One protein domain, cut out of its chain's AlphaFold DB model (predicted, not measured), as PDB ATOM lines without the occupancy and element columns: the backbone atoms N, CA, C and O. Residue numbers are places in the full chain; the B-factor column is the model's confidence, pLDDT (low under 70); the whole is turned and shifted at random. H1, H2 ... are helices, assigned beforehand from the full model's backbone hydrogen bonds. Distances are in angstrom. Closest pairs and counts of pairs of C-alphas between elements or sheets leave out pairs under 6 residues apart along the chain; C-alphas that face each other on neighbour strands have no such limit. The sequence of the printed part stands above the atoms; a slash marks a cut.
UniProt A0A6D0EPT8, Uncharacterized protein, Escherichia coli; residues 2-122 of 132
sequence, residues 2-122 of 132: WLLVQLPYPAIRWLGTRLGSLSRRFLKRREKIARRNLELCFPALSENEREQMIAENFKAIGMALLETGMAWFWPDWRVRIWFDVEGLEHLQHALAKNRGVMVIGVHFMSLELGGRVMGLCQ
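Overview. This is residues 2 to 122 of the 132 residues of an uncharacterized protein of Escherichia coli (UniProt A0A6D0EPT8). A long, kinked helix, H4, is the spine of a loose, flat frame of helices: H2 packs across it steeply, H3 meets it near its first residues, and H1 and H7 pack on it toward its last. H6 lies far off, touching no helix, and residues 95 to 100 stick out there. The printed part has 121 residues, with seven named helices, H1 to H7 in order, and no named strand: the class is all helix. It is loose, with a radius of gyration of the C-alphas of 17.5 A and spans of 49 by 39 by 19 A.

Arrangement. Start at H1, residues 2 to 6, which touches residues 66 to 73 of the hub H4, residues 47 to 73; the closest C-alphas, of Val 5 and Met 70, are 5.9 A apart. H2, residues 9 to 23, touches residues 55 to 66 of H4, opposite ways at a steep tilt of 52 degrees, closest at the C-alphas of Gly 20 and Gly 62, 3.7 A. H3, residues 28 to 41, touches residues 50 to 54 of H4, opposite ways at a steep 65 degrees, closest at C-alphas 38 and 50, 6.4 A. H7, residues 111 to 121, touches residues 64 to 71 of H4, the same way at a steep 56 degrees, closest at C-alphas 71 and 113, 4.7 A. H5, residues 76 to 79, is close to H7 but not clearly touching, with C-alphas 79 and 117 at 7.7 A. H6, residues 88 to 95, and H4 are apart. Each O i to N i+4 pair is within hydrogen-bond range in H2, H3, H6 and H7, against 20 of 23 in H4 and 0 of 1 in H1, where 2 of 2 O i to N i+3 pairs are.

Along the chain. Find C-alpha 2 at (119.116, 185.711, 126.664), where H1 begins. H2 is 20.8 A long and H3 19.9 A. H4 runs 39.3 A from (147.705, 190.557, 101.194), with a kink of 32 degrees near residue 63. H7 runs 15.4 A to C-alpha 121 at (138.982, 186.937, 139.618).

Size, cuts and confidence. The C-alphas farthest apart, of Arg 25 and Asn 98, are 51.7 A apart. The link from H6 to H7, 15 residues, is long. The printed part has no cut, and no printed residue is under 70 in pLDDT.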
ATOM      1  N   TRP A   2     119.320 186.716 125.606       92.31
ATOM      2  CA  TRP A   2     119.116 185.711 126.664       92.31
ATOM      3  C   TRP A   2     118.860 184.277 126.164       92.31
ATOM      4  O   TRP A   2     119.613 183.382 126.527       92.31
ATOM      5  N   LEU A   3     117.877 184.063 125.276       94.38
ATOM      6  CA  LEU A   3     117.568 182.727 124.731       94.38
ATOM      7  C   LEU A   3     118.740 182.106 123.954       94.38
ATOM      8  O   LEU A   3     119.044 180.930 124.120       94.38
ATOM      9  N   LEU A   4     119.414 182.901 123.117       92.56
ATOM     10  CA  LEU A   4     120.488 182.418 122.243       92.56
ATOM     11  C   LEU A   4     121.685 181.907 123.040       92.56
ATOM     12  O   LEU A   4     122.299 180.914 122.662       92.56
ATOM     13  N   VAL A   5     122.004 182.564 124.154       94.31
ATOM     14  CA  VAL A   5     123.159 182.186 124.971       94.31
ATOM     15  C   VAL A   5     122.875 181.000 125.891       94.31
ATOM     16  O   VAL A   5     123.811 180.463 126.472       94.31
ATOM     17  N   GLN A   6     121.631 180.522 126.005       94.75
ATOM     18  CA  GLN A   6     121.363 179.282 126.746       94.75
ATOM     19  C   GLN A   6     121.862 178.034 126.008       94.75
ATOM     20  O   GLN A   6     122.171 177.033 126.657       94.75
ATOM     21  N   LEU A   7     122.011 178.109 124.680       95.44
ATOM     22  CA  LEU A   7     122.487 177.011 123.837       95.44
ATOM     23  C   LEU A   7     123.869 176.483 124.277       95.44
ATOM     24  O   LEU A   7     124.649 177.215 124.894       95.44
ATOM     25  N   PRO A   8     124.229 175.229 123.946       95.06
ATOM     26  CA  PRO A   8     125.588 174.733 124.141       95.06
ATOM     27  C   PRO A   8     126.615 175.610 123.417       95.06
ATOM     28  O   PRO A   8     126.364 176.104 122.315       95.06
ATOM     29  N   TYR A   9     127.800 175.774 124.006       94.31
ATOM     30  CA  TYR A   9     128.836 176.656 123.460       94.31
ATOM     31  C   TYR A   9     129.201 176.387 121.986       94.31
ATOM     32  O   TYR A   9     129.324 177.360 121.242       94.31
ATOM     33  N   PRO A  10     129.295 175.132 121.495       96.00
ATOM     34  CA  PRO A  10     129.539 174.883 120.071       96.00
ATOM     35  C   PRO A  10     128.482 175.506 119.147       96.00
ATOM     36  O   PRO A  10     128.828 176.035 118.092       96.00
ATOM     37  N   ALA A  11     127.208 175.506 119.557       97.31
ATOM     38  CA  ALA A  11     126.122 176.121 118.795       97.31
ATOM     39  C   ALA A  11     126.212 177.653 118.821       97.31
ATOM     40  O   ALA A  11     126.057 178.292 117.781       97.31
ATOM     41  N   ILE A  12     126.539 178.240 119.978       96.75
ATOM     42  CA  ILE A  12     126.792 179.685 120.109       96.75
ATOM     43  C   ILE A  12     127.957 180.099 119.209       96.75
ATOM     44  O   ILE A  12     127.835 181.057 118.447       96.75
ATOM     45  N   ARG A  13     129.061 179.345 119.251       96.69
ATOM     46  CA  ARG A  13     130.249 179.580 118.426       96.69
ATOM     47  C   ARG A  13     129.919 179.510 116.940       96.69
ATOM     48  O   ARG A  13     130.311 180.388 116.172       96.69
ATOM     49  N   TRP A  14     129.195 178.475 116.524       97.69
ATOM     50  CA  TRP A  14     128.769 178.335 115.137       97.69
ATOM     51  C   TRP A  14     127.899 179.519 114.706       97.69
ATOM     52  O   TRP A  14     128.177 180.138 113.681       97.69
ATOM     53  N   LEU A  15     126.909 179.897 115.517       97.44
ATOM     54  CA  LEU A  15     126.014 181.008 115.212       97.44
ATOM     55  C   LEU A  15     126.778 182.336 115.116       97.44
ATOM     56  O   LEU A  15     126.682 183.022 114.100       97.44
ATOM     57  N   GLY A  16     127.571 182.680 116.133       96.81
ATOM     58  CA  GLY A  16     128.312 183.939 116.181       96.81
ATOM     59  C   GLY A  16     129.303 184.078 115.029       96.81
ATOM     60  O   GLY A  16     129.272 185.069 114.300       96.81
ATOM     61  N   THR A  17     130.118 183.052 114.771       97.62
ATOM     62  CA  THR A  17     131.094 183.094 113.667       97.62
ATOM     63  C   THR A  17     130.430 183.163 112.288       97.62
ATOM     64  O   THR A  17     130.927 183.870 111.403       97.62
ATOM     65  N   ARG A  18     129.292 182.484 112.082       97.56
ATOM     66  CA  ARG A  18     128.538 182.537 110.817       97.56
ATOM     67  C   ARG A  18     127.881 183.891 110.604       97.56
ATOM     68  O   ARG A  18     128.026 184.450 109.518       97.56
ATOM     69  N   LEU A  19     127.228 184.441 111.626       96.44
ATOM     70  CA  LEU A  19     126.649 185.784 111.570       96.44
ATOM     71  C   LEU A  19     127.725 186.832 111.270       96.44
ATOM     72  O   LEU A  19     127.558 187.648 110.365       96.44
ATOM     73  N   GLY A  20     128.866 186.749 111.956       96.62
ATOM     74  CA  GLY A  20     130.020 187.610 111.716       96.62
ATOM     75  C   GLY A  20     130.535 187.521 110.279       96.62
ATOM     76  O   GLY A  20     130.647 188.533 109.586       96.62
ATOM     77  N   SER A  21     130.740 186.300 109.780       97.12
ATOM     78  CA  SER A  21     131.192 186.055 108.402       97.12
ATOM     79  C   SER A  21     130.213 186.599 107.354       97.12
ATOM     80  O   SER A  21     130.632 187.193 106.362       97.12
ATOM     81  N   LEU A  22     128.904 186.419 107.566       97.06
ATOM     82  CA  LEU A  22     127.867 186.934 106.666       97.06
ATOM     83  C   LEU A  22     127.800 188.465 106.702       97.06
ATOM     84  O   LEU A  22     127.650 189.092 105.653       97.06
ATOM     85  N   SER A  23     127.990 189.074 107.876       96.31
ATOM     86  CA  SER A  23     127.949 190.531 108.045       96.31
ATOM     87  C   SER A  23     129.000 191.261 107.199       96.31
ATOM     88  O   SER A  23     128.735 192.361 106.710       96.31
ATOM     89  N   ARG A  24     130.148 190.624 106.919       96.12
ATOM     90  CA  ARG A  24     131.202 191.157 106.035       96.12
ATOM     91  C   ARG A  24     130.679 191.522 104.641       96.12
ATOM     92  O   ARG A  24     131.157 192.466 104.012       96.12
ATOM     93  N   ARG A  25     129.663 190.814 104.139       94.38
ATOM     94  CA  ARG A  25     129.062 191.107 102.826       94.38
ATOM     95  C   ARG A  25     128.324 192.445 102.807       94.38
ATOM     96  O   ARG A  25     128.278 193.079 101.759       94.38
ATOM     97  N   PHE A  26     127.823 192.895 103.952       95.81
ATOM     98  CA  PHE A  26     127.016 194.109 104.080       95.81
ATOM     99  C   PHE A  26     127.809 195.281 104.682       95.81
ATOM    100  O   PHE A  26     127.619 196.434 104.303       95.81
ATOM    101  N   LEU A  27     128.760 195.008 105.579       95.38
ATOM    102  CA  LEU A  27     129.508 196.019 106.335       95.38
ATOM    103  C   LEU A  27     130.775 196.515 105.610       95.38
ATOM    104  O   LEU A  27     131.862 196.575 106.191       95.38
ATOM    105  N   LYS A  28     130.640 196.944 104.348       95.38
ATOM    106  CA  LYS A  28     131.774 197.338 103.483       95.38
ATOM    107  C   LYS A  28     132.644 198.458 104.044       95.38
ATOM    108  O   LYS A  28     133.868 198.414 103.931       95.38
ATOM    109  N   ARG A  29     132.038 199.439 104.719       96.94
ATOM    110  CA  ARG A  29     132.790 200.512 105.391       96.94
ATOM    111  C   ARG A  29     133.687 199.965 106.506       96.94
ATOM    112  O   ARG A  29     134.829 200.396 106.622       96.94
ATOM    113  N   ARG A  30     133.181 199.030 107.319       95.75
ATOM    114  CA  ARG A  30     133.947 198.419 108.419       95.75
ATOM    115  C   ARG A  30     135.089 197.569 107.876       95.75
ATOM    116  O   ARG A  30     136.197 197.661 108.390       95.75
ATOM    117  N   GLU A  31     134.838 196.833 106.797       96.81
ATOM    118  CA  GLU A  31     135.862 196.057 106.097       96.81
ATOM    119  C   GLU A  31     136.992 196.947 105.560       96.81
ATOM    120  O   GLU A  31     138.161 196.660 105.807       96.81
ATOM    121  N   LYS A  32     136.662 198.070 104.903       97.44
ATOM    122  CA  LYS A  32     137.660 199.030 104.400       97.44
ATOM    123  C   LYS A  32     138.532 199.611 105.518       97.44
ATOM    124  O   LYS A  32     139.737 199.756 105.336       97.44
ATOM    125  N   ILE A  33     137.934 199.929 106.668       97.50
ATOM    126  CA  ILE A  33     138.671 200.440 107.834       97.50
ATOM    127  C   ILE A  33     139.608 199.362 108.390       97.50
ATOM    128  O   ILE A  33     140.788 199.632 108.576       97.50
ATOM    129  N   ALA A  34     139.106 198.141 108.607       96.56
ATOM    130  CA  ALA A  34     139.919 197.035 109.115       96.56
ATOM    131  C   ALA A  34     141.117 196.753 108.200       96.56
ATOM    132  O   ALA A  34     142.246 196.660 108.672       96.56
ATOM    133  N   ARG A  35     140.885 196.715 106.884       97.62
ATOM    134  CA  ARG A  35     141.939 196.562 105.879       97.62
ATOM    135  C   ARG A  35     143.002 197.646 105.984       97.62
ATOM    136  O   ARG A  35     144.180 197.324 106.097       97.62
ATOM    137  N   ARG A  36     142.588 198.917 106.003       98.00
ATOM    138  CA  ARG A  36     143.528 200.037 106.094       98.00
ATOM    139  C   ARG A  36     144.346 199.993 107.385       98.00
ATOM    140  O   ARG A  36     145.541 200.266 107.356       98.00
ATOM    141  N   ASN A  37     143.724 199.623 108.500       97.69
ATOM    142  CA  ASN A  37     144.428 199.476 109.770       97.69
ATOM    143  C   ASN A  37     145.476 198.357 109.703       97.69
ATOM    144  O   ASN A  37     146.595 198.561 110.153       97.69
ATOM    145  N   LEU A  38     145.155 197.205 109.105       97.69
ATOM    146  CA  LEU A  38     146.114 196.103 108.977       97.69
ATOM    147  C   LEU A  38     147.255 196.420 108.006       97.69
ATOM    148  O   LEU A  38     148.386 196.038 108.274       97.69
ATOM    149  N   GLU A  39     146.995 197.142 106.913       97.56
ATOM    150  CA  GLU A  39     148.052 197.649 106.023       97.56
ATOM    151  C   GLU A  39     149.055 198.539 106.765       97.56
ATOM    152  O   GLU A  39     150.253 198.458 106.509       97.56
ATOM    153  N   LEU A  40     148.560 199.395 107.665       97.94
ATOM    154  CA  LEU A  40     149.387 200.340 108.412       97.94
ATOM    155  C   LEU A  40     150.119 199.677 109.583       97.94
ATOM    156  O   LEU A  40     151.293 199.955 109.797       97.94
ATOM    157  N   CYS A  41     149.440 198.810 110.334       97.19
ATOM    158  CA  CYS A  41     150.011 198.158 111.513       97.19
ATOM    159  C   CYS A  41     150.902 196.962 111.160       97.19
ATOM    160  O   CYS A  41     151.830 196.659 111.905       97.19
ATOM    161  N   PHE A  42     150.631 196.280 110.042       97.38
ATOM    162  CA  PHE A  42     151.320 195.050 109.643       97.38
ATOM    163  C   PHE A  42     151.764 195.086 108.170       97.38
ATOM    164  O   PHE A  42     151.364 194.229 107.375       97.38
ATOM    165  N   PRO A  43     152.613 196.055 107.780       96.44
ATOM    166  CA  PRO A  43     153.016 196.246 106.385       96.44
ATOM    167  C   PRO A  43     153.807 195.061 105.806       96.44
ATOM    168  O   PRO A  43     153.809 194.871 104.593       96.44
ATOM    169  N   ALA A  44     154.458 194.262 106.658       97.56
ATOM    170  CA  ALA A  44     155.247 193.100 106.252       97.56
ATOM    171  C   ALA A  44     154.403 191.860 105.899       97.56
ATOM    172  O   ALA A  44     154.912 190.955 105.244       97.56
ATOM    173  N   LEU A  45     153.134 191.802 106.320       96.94
ATOM    174  CA  LEU A  45     152.255 190.678 105.994       96.94
ATOM    175  C   LEU A  45     151.835 190.738 104.528       96.94
ATOM    176  O   LEU A  45     151.553 191.814 103.996       96.94
ATOM    177  N   SER A  46     151.704 189.586 103.886       97.69
ATOM    178  CA  SER A  46     151.112 189.475 102.554       97.69
ATOM    179  C   SER A  46     149.649 189.937 102.545       97.69
ATOM    180  O   SER A  46     148.981 190.039 103.579       97.69
ATOM    181  N   GLU A  47     149.121 190.217 101.354       96.62
ATOM    182  CA  GLU A  47     147.705 190.557 101.194       96.62
ATOM    183  C   GLU A  47     146.793 189.416 101.672       96.62
ATOM    184  O   GLU A  47     145.796 189.668 102.343       96.62
ATOM    185  N   ASN A  48     147.175 188.161 101.417       97.75
ATOM    186  CA  ASN A  48     146.398 186.989 101.818       97.75
ATOM    187  C   ASN A  48     146.341 186.816 103.348       97.75
ATOM    188  O   ASN A  48     145.278 186.551 103.907       97.75
ATOM    189  N   GLU A  49     147.457 187.032 104.051       98.06
ATOM    190  CA  GLU A  49     147.480 186.997 105.522       98.06
ATOM    191  C   GLU A  49     146.593 188.094 106.118       98.06
ATOM    192  O   GLU A  49     145.805 187.842 107.034       98.06
ATOM    193  N   ARG A  50     146.656 189.308 105.555       98.00
ATOM    194  CA  ARG A  50     145.781 190.415 105.961       98.00
ATOM    195  C   ARG A  50     144.311 190.090 105.692       98.00
ATOM    196  O   ARG A  50     143.468 190.354 106.544       98.00
ATOM    197  N   GLU A  51     143.988 189.469 104.563       97.44
ATOM    198  CA  GLU A  51     142.625 189.024 104.247       97.44
ATOM    199  C   GLU A  51     142.085 187.975 105.216       97.44
ATOM    200  O   GLU A  51     140.922 188.051 105.636       97.44
ATOM    201  N   GLN A  52     142.929 187.018 105.603       97.81
ATOM    202  CA  GLN A  52     142.588 186.022 106.607       97.81
ATOM    203  C   GLN A  52     142.317 186.691 107.959       97.81
ATOM    204  O   GLN A  52     141.286 186.419 108.575       97.81
ATOM    205  N   MET A  53     143.165 187.635 108.382       97.62
ATOM    206  CA  MET A  53     142.939 188.410 109.606       97.62
ATOM    207  C   MET A  53     141.635 189.216 109.558       97.62
ATOM    208  O   MET A  53     140.899 189.242 110.542       97.62
ATOM    209  N   ILE A  54     141.288 189.827 108.419       97.50
ATOM    210  CA  ILE A  54     139.999 190.521 108.250       97.50
ATOM    211  C   ILE A  54     138.842 189.529 108.402       97.50
ATOM    212  O   ILE A  54     137.871 189.822 109.100       97.50
ATOM    213  N   ALA A  55     138.923 188.354 107.769       97.44
ATOM    214  CA  ALA A  55     137.885 187.331 107.868       97.44
ATOM    215  C   ALA A  55     137.680 186.854 109.315       97.44
ATOM    216  O   ALA A  55     136.537 186.795 109.780       97.44
ATOM    217  N   GLU A  56     138.766 186.573 110.039       97.25
ATOM    218  CA  GLU A  56     138.718 186.193 111.454       97.25
ATOM    219  C   GLU A  56     138.193 187.334 112.333       97.25
ATOM    220  O   GLU A  56     137.349 187.103 113.196       97.25
ATOM    221  N   ASN A  57     138.573 188.582 112.054       96.38
ATOM    222  CA  ASN A  57     138.046 189.750 112.757       96.38
ATOM    223  C   ASN A  57     136.519 189.867 112.604       96.38
ATOM    224  O   ASN A  57     135.816 190.159 113.568       96.38
ATOM    225  N   PHE A  58     135.969 189.586 111.419       97.19
ATOM    226  CA  PHE A  58     134.515 189.559 111.225       97.19
ATOM    227  C   PHE A  58     133.831 188.415 111.978       97.19
ATOM    228  O   PHE A  58     132.760 188.628 112.546       97.19
ATOM    229  N   LYS A  59     134.440 187.223 112.041       97.56
ATOM    230  CA  LYS A  59     133.945 186.132 112.898       97.56
ATOM    231  C   LYS A  59     133.948 186.544 114.373       97.56
ATOM    232  O   LYS A  59     132.957 186.299 115.059       97.56
ATOM    233  N   ALA A  60     135.011 187.209 114.828       96.12
ATOM    234  CA  ALA A  60     135.151 187.711 116.192       96.12
ATOM    235  C   ALA A  60     134.102 188.782 116.530       96.12
ATOM    236  O   ALA A  60     133.517 188.722 117.600       96.12
ATOM    237  N   ILE A  61     133.774 189.693 115.604       94.31
ATOM    238  CA  ILE A  61     132.676 190.665 115.784       94.31
ATOM    239  C   ILE A  61     131.340 189.950 116.018       94.31
ATOM    240  O   ILE A  61     130.564 190.338 116.889       94.31
ATOM    241  N   GLY A  62     131.060 188.905 115.237       95.00
ATOM    242  CA  GLY A  62     129.852 188.110 115.423       95.00
ATOM    243  C   GLY A  62     129.832 187.418 116.785       95.00
ATOM    244  O   GLY A  62     128.816 187.467 117.472       95.00
ATOM    245  N   MET A  63     130.961 186.838 117.204       96.44
ATOM    246  CA  MET A  63     131.113 186.240 118.532       96.44
ATOM    247  C   MET A  63     130.956 187.245 119.670       96.44
ATOM    248  O   MET A  63     130.254 186.930 120.625       96.44
ATOM    249  N   ALA A  64     131.505 188.453 119.539       94.69
ATOM    250  CA  ALA A  64     131.438 189.500 120.555       94.69
ATOM    251  C   ALA A  64     129.995 189.798 120.989       94.69
ATOM    252  O   ALA A  64     129.718 189.946 122.175       94.69
ATOM    253  N   LEU A  65     129.044 189.795 120.047       93.50
ATOM    254  CA  LEU A  65     127.624 189.990 120.354       93.50
ATOM    255  C   LEU A  65     127.053 188.877 121.252       93.50
ATOM    256  O   LEU A  65     126.246 189.142 122.146       93.50
ATOM    257  N   LEU A  66     127.441 187.624 121.005       96.00
ATOM    258  CA  LEU A  66     127.015 186.487 121.820       96.00
ATOM    259  C   LEU A  66     127.738 186.496 123.171       96.00
ATOM    260  O   LEU A  66     127.109 186.218 124.188       96.00
ATOM    261  N   GLU A  67     129.014 186.870 123.189       95.75
ATOM    262  CA  GLU A  67     129.830 187.008 124.397       95.75
ATOM    263  C   GLU A  67     129.296 188.093 125.336       95.75
ATOM    264  O   GLU A  67     129.272 187.865 126.542       95.75
ATOM    265  N   THR A  68     128.761 189.207 124.822       94.94
ATOM    266  CA  THR A  68     128.002 190.176 125.636       94.94
ATOM    267  C   THR A  68     126.827 189.502 126.342       94.94
ATOM    268  O   THR A  68     126.634 189.664 127.543       94.94
ATOM    269  N   GLY A  69     126.055 188.683 125.621       95.50
ATOM    270  CA  GLY A  69     124.964 187.923 126.231       95.50
ATOM    271  C   GLY A  69     125.457 186.898 127.261       95.50
ATOM    272  O   GLY A  69     124.830 186.737 128.305       95.50
ATOM    273  N   MET A  70     126.577 186.220 126.999       95.94
ATOM    274  CA  MET A  70     127.187 185.283 127.948       95.94
ATOM    275  C   MET A  70     127.617 186.011 129.225       95.94
ATOM    276  O   MET A  70     127.284 185.564 130.316       95.94
ATOM    277  N   ALA A  71     128.284 187.160 129.094       95.19
ATOM    278  CA  ALA A  71     128.762 187.967 130.212       95.19
ATOM    279  C   ALA A  71     127.630 188.411 131.151       95.19
ATOM    280  O   ALA A  71     127.822 188.459 132.365       95.19
ATOM    281  N   TRP A  72     126.457 188.724 130.595       95.25
ATOM    282  CA  TRP A  72     125.324 189.250 131.358       95.25
ATOM    283  C   TRP A  72     124.400 188.168 131.920       95.25
ATOM    284  O   TRP A  72     123.807 188.366 132.979       95.25
ATOM    285  N   PHE A  73     124.233 187.045 131.214       96.31
ATOM    286  CA  PHE A  73     123.181 186.070 131.527       96.31
ATOM    287  C   PHE A  73     123.688 184.696 131.964       96.31
ATOM    288  O   PHE A  73     122.881 183.892 132.436       96.31
ATOM    289  N   TRP A  74     124.973 184.370 131.793       97.00
ATOM    290  CA  TRP A  74     125.492 183.103 132.304       97.00
ATOM    291  C   TRP A  74     125.745 183.159 133.810       97.00
ATOM    292  O   TRP A  74     126.287 184.146 134.306       97.00
ATOM    293  N   PRO A  75     125.423 182.077 134.540       96.50
ATOM    294  CA  PRO A  75     125.837 181.949 135.927       96.50
ATOM    295  C   PRO A  75     127.359 181.751 136.028       96.50
ATOM    296  O   PRO A  75     127.986 181.190 135.125       96.50
ATOM    297  N   ASP A  76     127.945 182.150 137.158       96.50
ATOM    298  CA  ASP A  76     129.402 182.156 137.379       96.50
ATOM    299  C   ASP A  76     130.062 180.807 137.134       96.50
ATOM    300  O   ASP A  76     131.105 180.740 136.487       96.50
ATOM    301  N   TRP A  77     129.436 179.726 137.608       95.88
ATOM    302  CA  TRP A  77     129.953 178.371 137.424       95.88
ATOM    303  C   TRP A  77     130.137 178.032 135.943       95.88
ATOM    304  O   TRP A  77     131.085 177.342 135.587       95.88
ATOM    305  N   ARG A  78     129.263 178.548 135.068       95.69
ATOM    306  CA  ARG A  78     129.335 178.302 133.629       95.69
ATOM    307  C   ARG A  78     130.432 179.145 133.000       95.69
ATOM    308  O   ARG A  78     131.184 178.616 132.196       95.69
ATOM    309  N   VAL A  79     130.550 180.420 133.374       95.81
ATOM    310  CA  VAL A  79     131.615 181.307 132.870       95.81
ATOM    311  C   VAL A  79     132.994 180.754 133.232       95.81
ATOM    312  O   VAL A  79     133.850 180.674 132.359       95.81
ATOM    313  N   ARG A  80     133.178 180.285 134.474       95.12
ATOM    314  CA  ARG A  80     134.441 179.720 134.989       95.12
ATOM    315  C   ARG A  80     134.972 178.508 134.220       95.12
ATOM    316  O   ARG A  80     136.153 178.223 134.319       95.12
ATOM    317  N   ILE A  81     134.135 177.816 133.446       94.12
ATOM    318  CA  ILE A  81     134.564 176.687 132.602       94.12
ATOM    319  C   ILE A  81     135.260 177.171 131.315       94.12
ATOM    320  O   ILE A  81     136.010 176.421 130.700       94.12
ATOM    321  N   TRP A  82     135.005 178.411 130.882       91.94
ATOM    322  CA  TRP A  82     135.382 178.905 129.552       91.94
ATOM    323  C   TRP A  82     136.509 179.942 129.554       91.94
ATOM    324  O   TRP A  82     136.761 180.542 128.509       91.94
ATOM    325  N   PHE A  83     137.180 180.162 130.684       92.62
ATOM    326  CA  PHE A  83     138.343 181.043 130.750       92.62
ATOM    327  C   PHE A  83     139.449 180.451 131.618       92.62
ATOM    328  O   PHE A  83     139.185 179.668 132.527       92.62
ATOM    329  N   ASP A  84     140.667 180.900 131.345       93.81
ATOM    330  CA  ASP A  84     141.827 180.756 132.215       93.81
ATOM    331  C   ASP A  84     142.475 182.139 132.394       93.81
ATOM    332  O   ASP A  84     142.174 183.066 131.628       93.81
ATOM    333  N   VAL A  85     143.301 182.309 133.424       93.56
ATOM    334  CA  VAL A  85     143.944 183.590 133.748       93.56
ATOM    335  C   VAL A  85     145.424 183.390 134.015       93.56
ATOM    336  O   VAL A  85     145.814 182.701 134.952       93.56
ATOM    337  N   GLU A  86     146.237 184.100 133.246       94.62
ATOM    338  CA  GLU A  86     147.684 184.170 133.423       94.62
ATOM    339  C   GLU A  86     148.079 185.533 134.015       94.62
ATOM    340  O   GLU A  86     147.503 186.568 133.662       94.62
ATOM    341  N   GLY A  87     149.062 185.554 134.922       94.19
ATOM    342  CA  GLY A  87     149.611 186.790 135.493       94.19
ATOM    343  C   GLY A  87     148.778 187.425 136.614       94.19
ATOM    344  O   GLY A  87     149.042 188.570 137.000       94.19
ATOM    345  N   LEU A  88     147.783 186.718 137.166       93.50
ATOM    346  CA  LEU A  88     146.968 187.199 138.293       93.50
ATOM    347  C   LEU A  88     147.821 187.489 139.541       93.50
ATOM    348  O   LEU A  88     147.535 188.416 140.302       93.50
ATOM    349  N   GLU A  89     148.906 186.746 139.725       94.56
ATOM    350  CA  GLU A  89     149.886 186.924 140.791       94.56
ATOM    351  C   GLU A  89     150.525 188.320 140.778       94.56
ATOM    352  O   GLU A  89     150.813 188.879 141.837       94.56
ATOM    353  N   HIS A  90     150.688 188.948 139.606       94.06
ATOM    354  CA  HIS A  90     151.210 190.313 139.517       94.06
ATOM    355  C   HIS A  90     150.243 191.325 140.136       94.06
ATOM    356  O   HIS A  90     150.670 192.230 140.861       94.06
ATOM    357  N   LEU A  91     148.941 191.145 139.897       92.81
ATOM    358  CA  LEU A  91     147.895 191.970 140.496       92.81
ATOM    359  C   LEU A  91     147.835 191.753 142.012       92.81
ATOM    360  O   LEU A  91     147.833 192.723 142.769       92.81
ATOM    361  N   GLN A  92     147.854 190.497 142.462       92.62
ATOM    362  CA  GLN A  92     147.830 190.158 143.889       92.62
ATOM    363  C   GLN A  92     149.044 190.731 144.636       92.62
ATOM    364  O   GLN A  92     148.884 191.356 145.686       92.62
ATOM    365  N   HIS A  93     150.249 190.612 144.072       94.50
ATOM    366  CA  HIS A  93     151.459 191.202 144.648       94.50
ATOM    367  C   HIS A  93     151.415 192.732 144.696       94.50
ATOM    368  O   HIS A  93     151.938 193.333 145.636       94.50
ATOM    369  N   ALA A  94     150.813 193.385 143.700       93.56
ATOM    370  CA  ALA A  94     150.641 194.834 143.713       93.56
ATOM    371  C   ALA A  94     149.644 195.274 144.800       93.56
ATOM    372  O   ALA A  94     149.936 196.212 145.544       93.56
ATOM    373  N   LEU A  95     148.524 194.559 144.945       91.88
ATOM    374  CA  LEU A  95     147.515 194.810 145.979       91.88
ATOM    375  C   LEU A  95     148.069 194.600 147.395       91.88
ATOM    376  O   LEU A  95     147.806 195.414 148.278       91.88
ATOM    377  N   ALA A  96     148.906 193.577 147.603       94.44
ATOM    378  CA  ALA A  96     149.530 193.285 148.899       94.44
ATOM    379  C   ALA A  96     150.415 194.431 149.430       94.44
ATOM    380  O   ALA A  96     150.682 194.513 150.627       94.44
ATOM    381  N   LYS A  97     150.846 195.354 148.560       94.56
ATOM    382  CA  LYS A  97     151.606 196.554 148.949       94.56
ATOM    383  C   LYS A  97     150.728 197.667 149.537       94.56
ATOM    384  O   LYS A  97     151.258 198.742 149.812       94.56
ATOM    385  N   ASN A  98     149.418 197.446 149.702       90.44
ATOM    386  CA  ASN A  98     148.441 198.436 150.177       90.44
ATOM    387  C   ASN A  98     148.479 199.754 149.380       90.44
ATOM    388  O   ASN A  98     148.309 200.845 149.922       90.44
ATOM    389  N   ARG A  99     148.724 199.651 148.070       87.56
ATOM    390  CA  ARG A  99     148.636 200.761 147.115       87.56
ATOM    391  C   ARG A  99     147.499 200.462 146.146       87.56
ATOM    392  O   ARG A  99     147.306 199.310 145.768       87.56
ATOM    393  N   GLY A 100     146.753 201.488 145.740       87.25
ATOM    394  CA  GLY A 100     145.754 201.336 144.682       87.25
ATOM    395  C   GLY A 100     146.403 200.810 143.398       87.25
ATOM    396  O   GLY A 100     147.525 201.198 143.067       87.25
ATOM    397  N   VAL A 101     145.704 199.927 142.682       92.62
ATOM    398  CA  VAL A 101     146.165 199.372 141.404       92.62
ATOM    399  C   VAL A 101     145.258 199.871 140.288       92.62
ATOM    400  O   VAL A 101     144.046 199.675 140.334       92.62
ATOM    401  N   MET A 102     145.851 200.506 139.279       92.00
ATOM    402  CA  MET A 102     145.160 200.877 138.048       92.00
ATOM    403  C   MET A 102     145.444 199.819 136.987       92.00
ATOM    404  O   MET A 102     146.584 199.664 136.551       92.00
ATOM    405  N   VAL A 103     144.406 199.094 136.575       89.75
ATOM    406  CA  VAL A 103     144.507 198.096 135.506       89.75
ATOM    407  C   VAL A 103     144.143 198.750 134.180       89.75
ATOM    408  O   VAL A 103     143.061 199.317 134.037       89.75
ATOM    409  N   ILE A 104     145.057 198.678 133.214       89.12
ATOM    410  CA  ILE A 104     144.872 199.239 131.875       89.12
ATOM    411  C   ILE A 104     144.497 198.102 130.930       89.12
ATOM    412  O   ILE A 104     145.303 197.211 130.669       89.12
ATOM    413  N   GLY A 105     143.268 198.139 130.422       84.75
ATOM    414  CA  GLY A 105     142.787 197.211 129.404       84.75
ATOM    415  C   GLY A 105     142.916 197.784 127.995       84.75
ATOM    416  O   GLY A 105     142.825 198.996 127.784       84.75
ATOM    417  N   VAL A 106     143.072 196.899 127.012       85.75
ATOM    418  CA  VAL A 106     142.930 197.227 125.588       85.75
ATOM    419  C   VAL A 106     141.524 196.830 125.136       85.75
ATOM    420  O   VAL A 106     140.960 195.849 125.620       85.75
ATOM    421  N   HIS A 107     140.942 197.588 124.206       84.38
ATOM    422  CA  HIS A 107     139.636 197.261 123.633       84.38
ATOM    423  C   HIS A 107     139.744 196.038 122.712       84.38
ATOM    424  O   HIS A 107     140.015 196.165 121.518       84.38
ATOM    425  N   PHE A 108     139.522 194.855 123.280       85.56
ATOM    426  CA  PHE A 108     139.363 193.608 122.537       85.56
ATOM    427  C   PHE A 108     137.896 193.343 122.189       85.56
ATOM    428  O   PHE A 108     136.989 193.930 122.773       85.56
ATOM    429  N   MET A 109     137.657 192.436 121.237       86.44
ATOM    430  CA  MET A 109     136.301 192.084 120.792       86.44
ATOM    431  C   MET A 109     135.439 191.534 121.936       86.44
ATOM    432  O   MET A 109     134.288 191.934 122.083       86.44
ATOM    433  N   SER A 110     136.016 190.702 122.802       87.19
ATOM    434  CA  SER A 110     135.338 190.080 123.946       87.19
ATOM    435  C   SER A 110     135.270 190.989 125.183       87.19
ATOM    436  O   SER A 110     135.403 190.507 126.305       87.19
ATOM    437  N   LEU A 111     135.103 192.305 125.003       87.62
ATOM    438  CA  LEU A 111     135.241 193.309 126.070       87.62
ATOM    439  C   LEU A 111     134.355 193.024 127.293       87.62
ATOM    440  O   LEU A 111     134.844 192.985 128.418       87.62
ATOM    441  N   GLU A 112     133.062 192.789 127.068       90.81
ATOM    442  CA  GLU A 112     132.077 192.540 128.131       90.81
ATOM    443  C   GLU A 112     132.399 191.263 128.917       90.81
ATOM    444  O   GLU A 112     132.358 191.241 130.148       90.81
ATOM    445  N   LEU A 113     132.777 190.200 128.203       92.56
ATOM    446  CA  LEU A 113     133.148 188.934 128.821       92.56
ATOM    447  C   LEU A 113     134.466 189.060 129.590       92.56
ATOM    448  O   LEU A 113     134.560 188.558 130.705       92.56
ATOM    449  N   GLY A 114     135.443 189.795 129.053       91.31
ATOM    450  CA  GLY A 114     136.683 190.127 129.753       91.31
ATOM    451  C   GLY A 114     136.425 190.900 131.047       91.31
ATOM    452  O   GLY A 114     136.970 190.547 132.089       91.31
ATOM    453  N   GLY A 115     135.525 191.889 131.018       91.31
ATOM    454  CA  GLY A 115     135.073 192.606 132.214       91.31
ATOM    455  C   GLY A 115     134.451 191.678 133.260       91.31
ATOM    456  O   GLY A 115     134.806 191.747 134.440       91.31
ATOM    457  N   ARG A 116     133.580 190.754 132.829       93.62
ATOM    458  CA  ARG A 116     132.978 189.740 133.710       93.62
ATOM    459  C   ARG A 116     134.033 188.833 134.339       93.62
ATOM    460  O   ARG A 116     133.988 188.612 135.545       93.62
ATOM    461  N   VAL A 117     134.973 188.325 133.542       93.62
ATOM    462  CA  VAL A 117     136.057 187.446 134.009       93.62
ATOM    463  C   VAL A 117     136.957 188.167 135.006       93.62
ATOM    464  O   VAL A 117     137.213 187.624 136.079       93.62
ATOM    465  N   MET A 118     137.365 189.406 134.714       91.94
ATOM    466  CA  MET A 118     138.154 190.215 135.646       91.94
ATOM    467  C   MET A 118     137.444 190.352 136.994       91.94
ATOM    468  O   MET A 118     138.037 190.021 138.017       91.94
ATOM    469  N   GLY A 119     136.155 190.714 136.998       92.50
ATOM    470  CA  GLY A 119     135.362 190.828 138.226       92.50
ATOM    471  C   GLY A 119     135.210 189.515 139.010       92.50
ATOM    472  O   GLY A 119     135.121 189.547 140.235       92.50
ATOM    473  N   LEU A 120     135.210 188.362 138.329       93.94
ATOM    474  CA  LEU A 120     135.187 187.035 138.964       93.94
ATOM    475  C   LEU A 120     136.526 186.627 139.591       93.94
ATOM    476  O   LEU A 120     136.535 185.745 140.457       93.94
ATOM    477  N   CYS A 121     137.631 187.214 139.128       93.38
ATOM    478  CA  CYS A 121     138.982 186.937 139.618       93.38
ATOM    479  C   CYS A 121     139.382 187.897 140.736       93.38
ATOM    480  O   CYS A 121     139.949 187.477 141.739       93.38
ATOM    481  N   GLN A 122     139.059 189.178 140.569       91.81
ATOM    482  CA  GLN A 122     139.295 190.229 141.543       91.81
ATOM    483  C   GLN A 122     138.169 191.265 141.414       91.81
ATOM    484  O   GLN A 122     137.961 191.797 140.326       91.81
TER     485      GLN A 122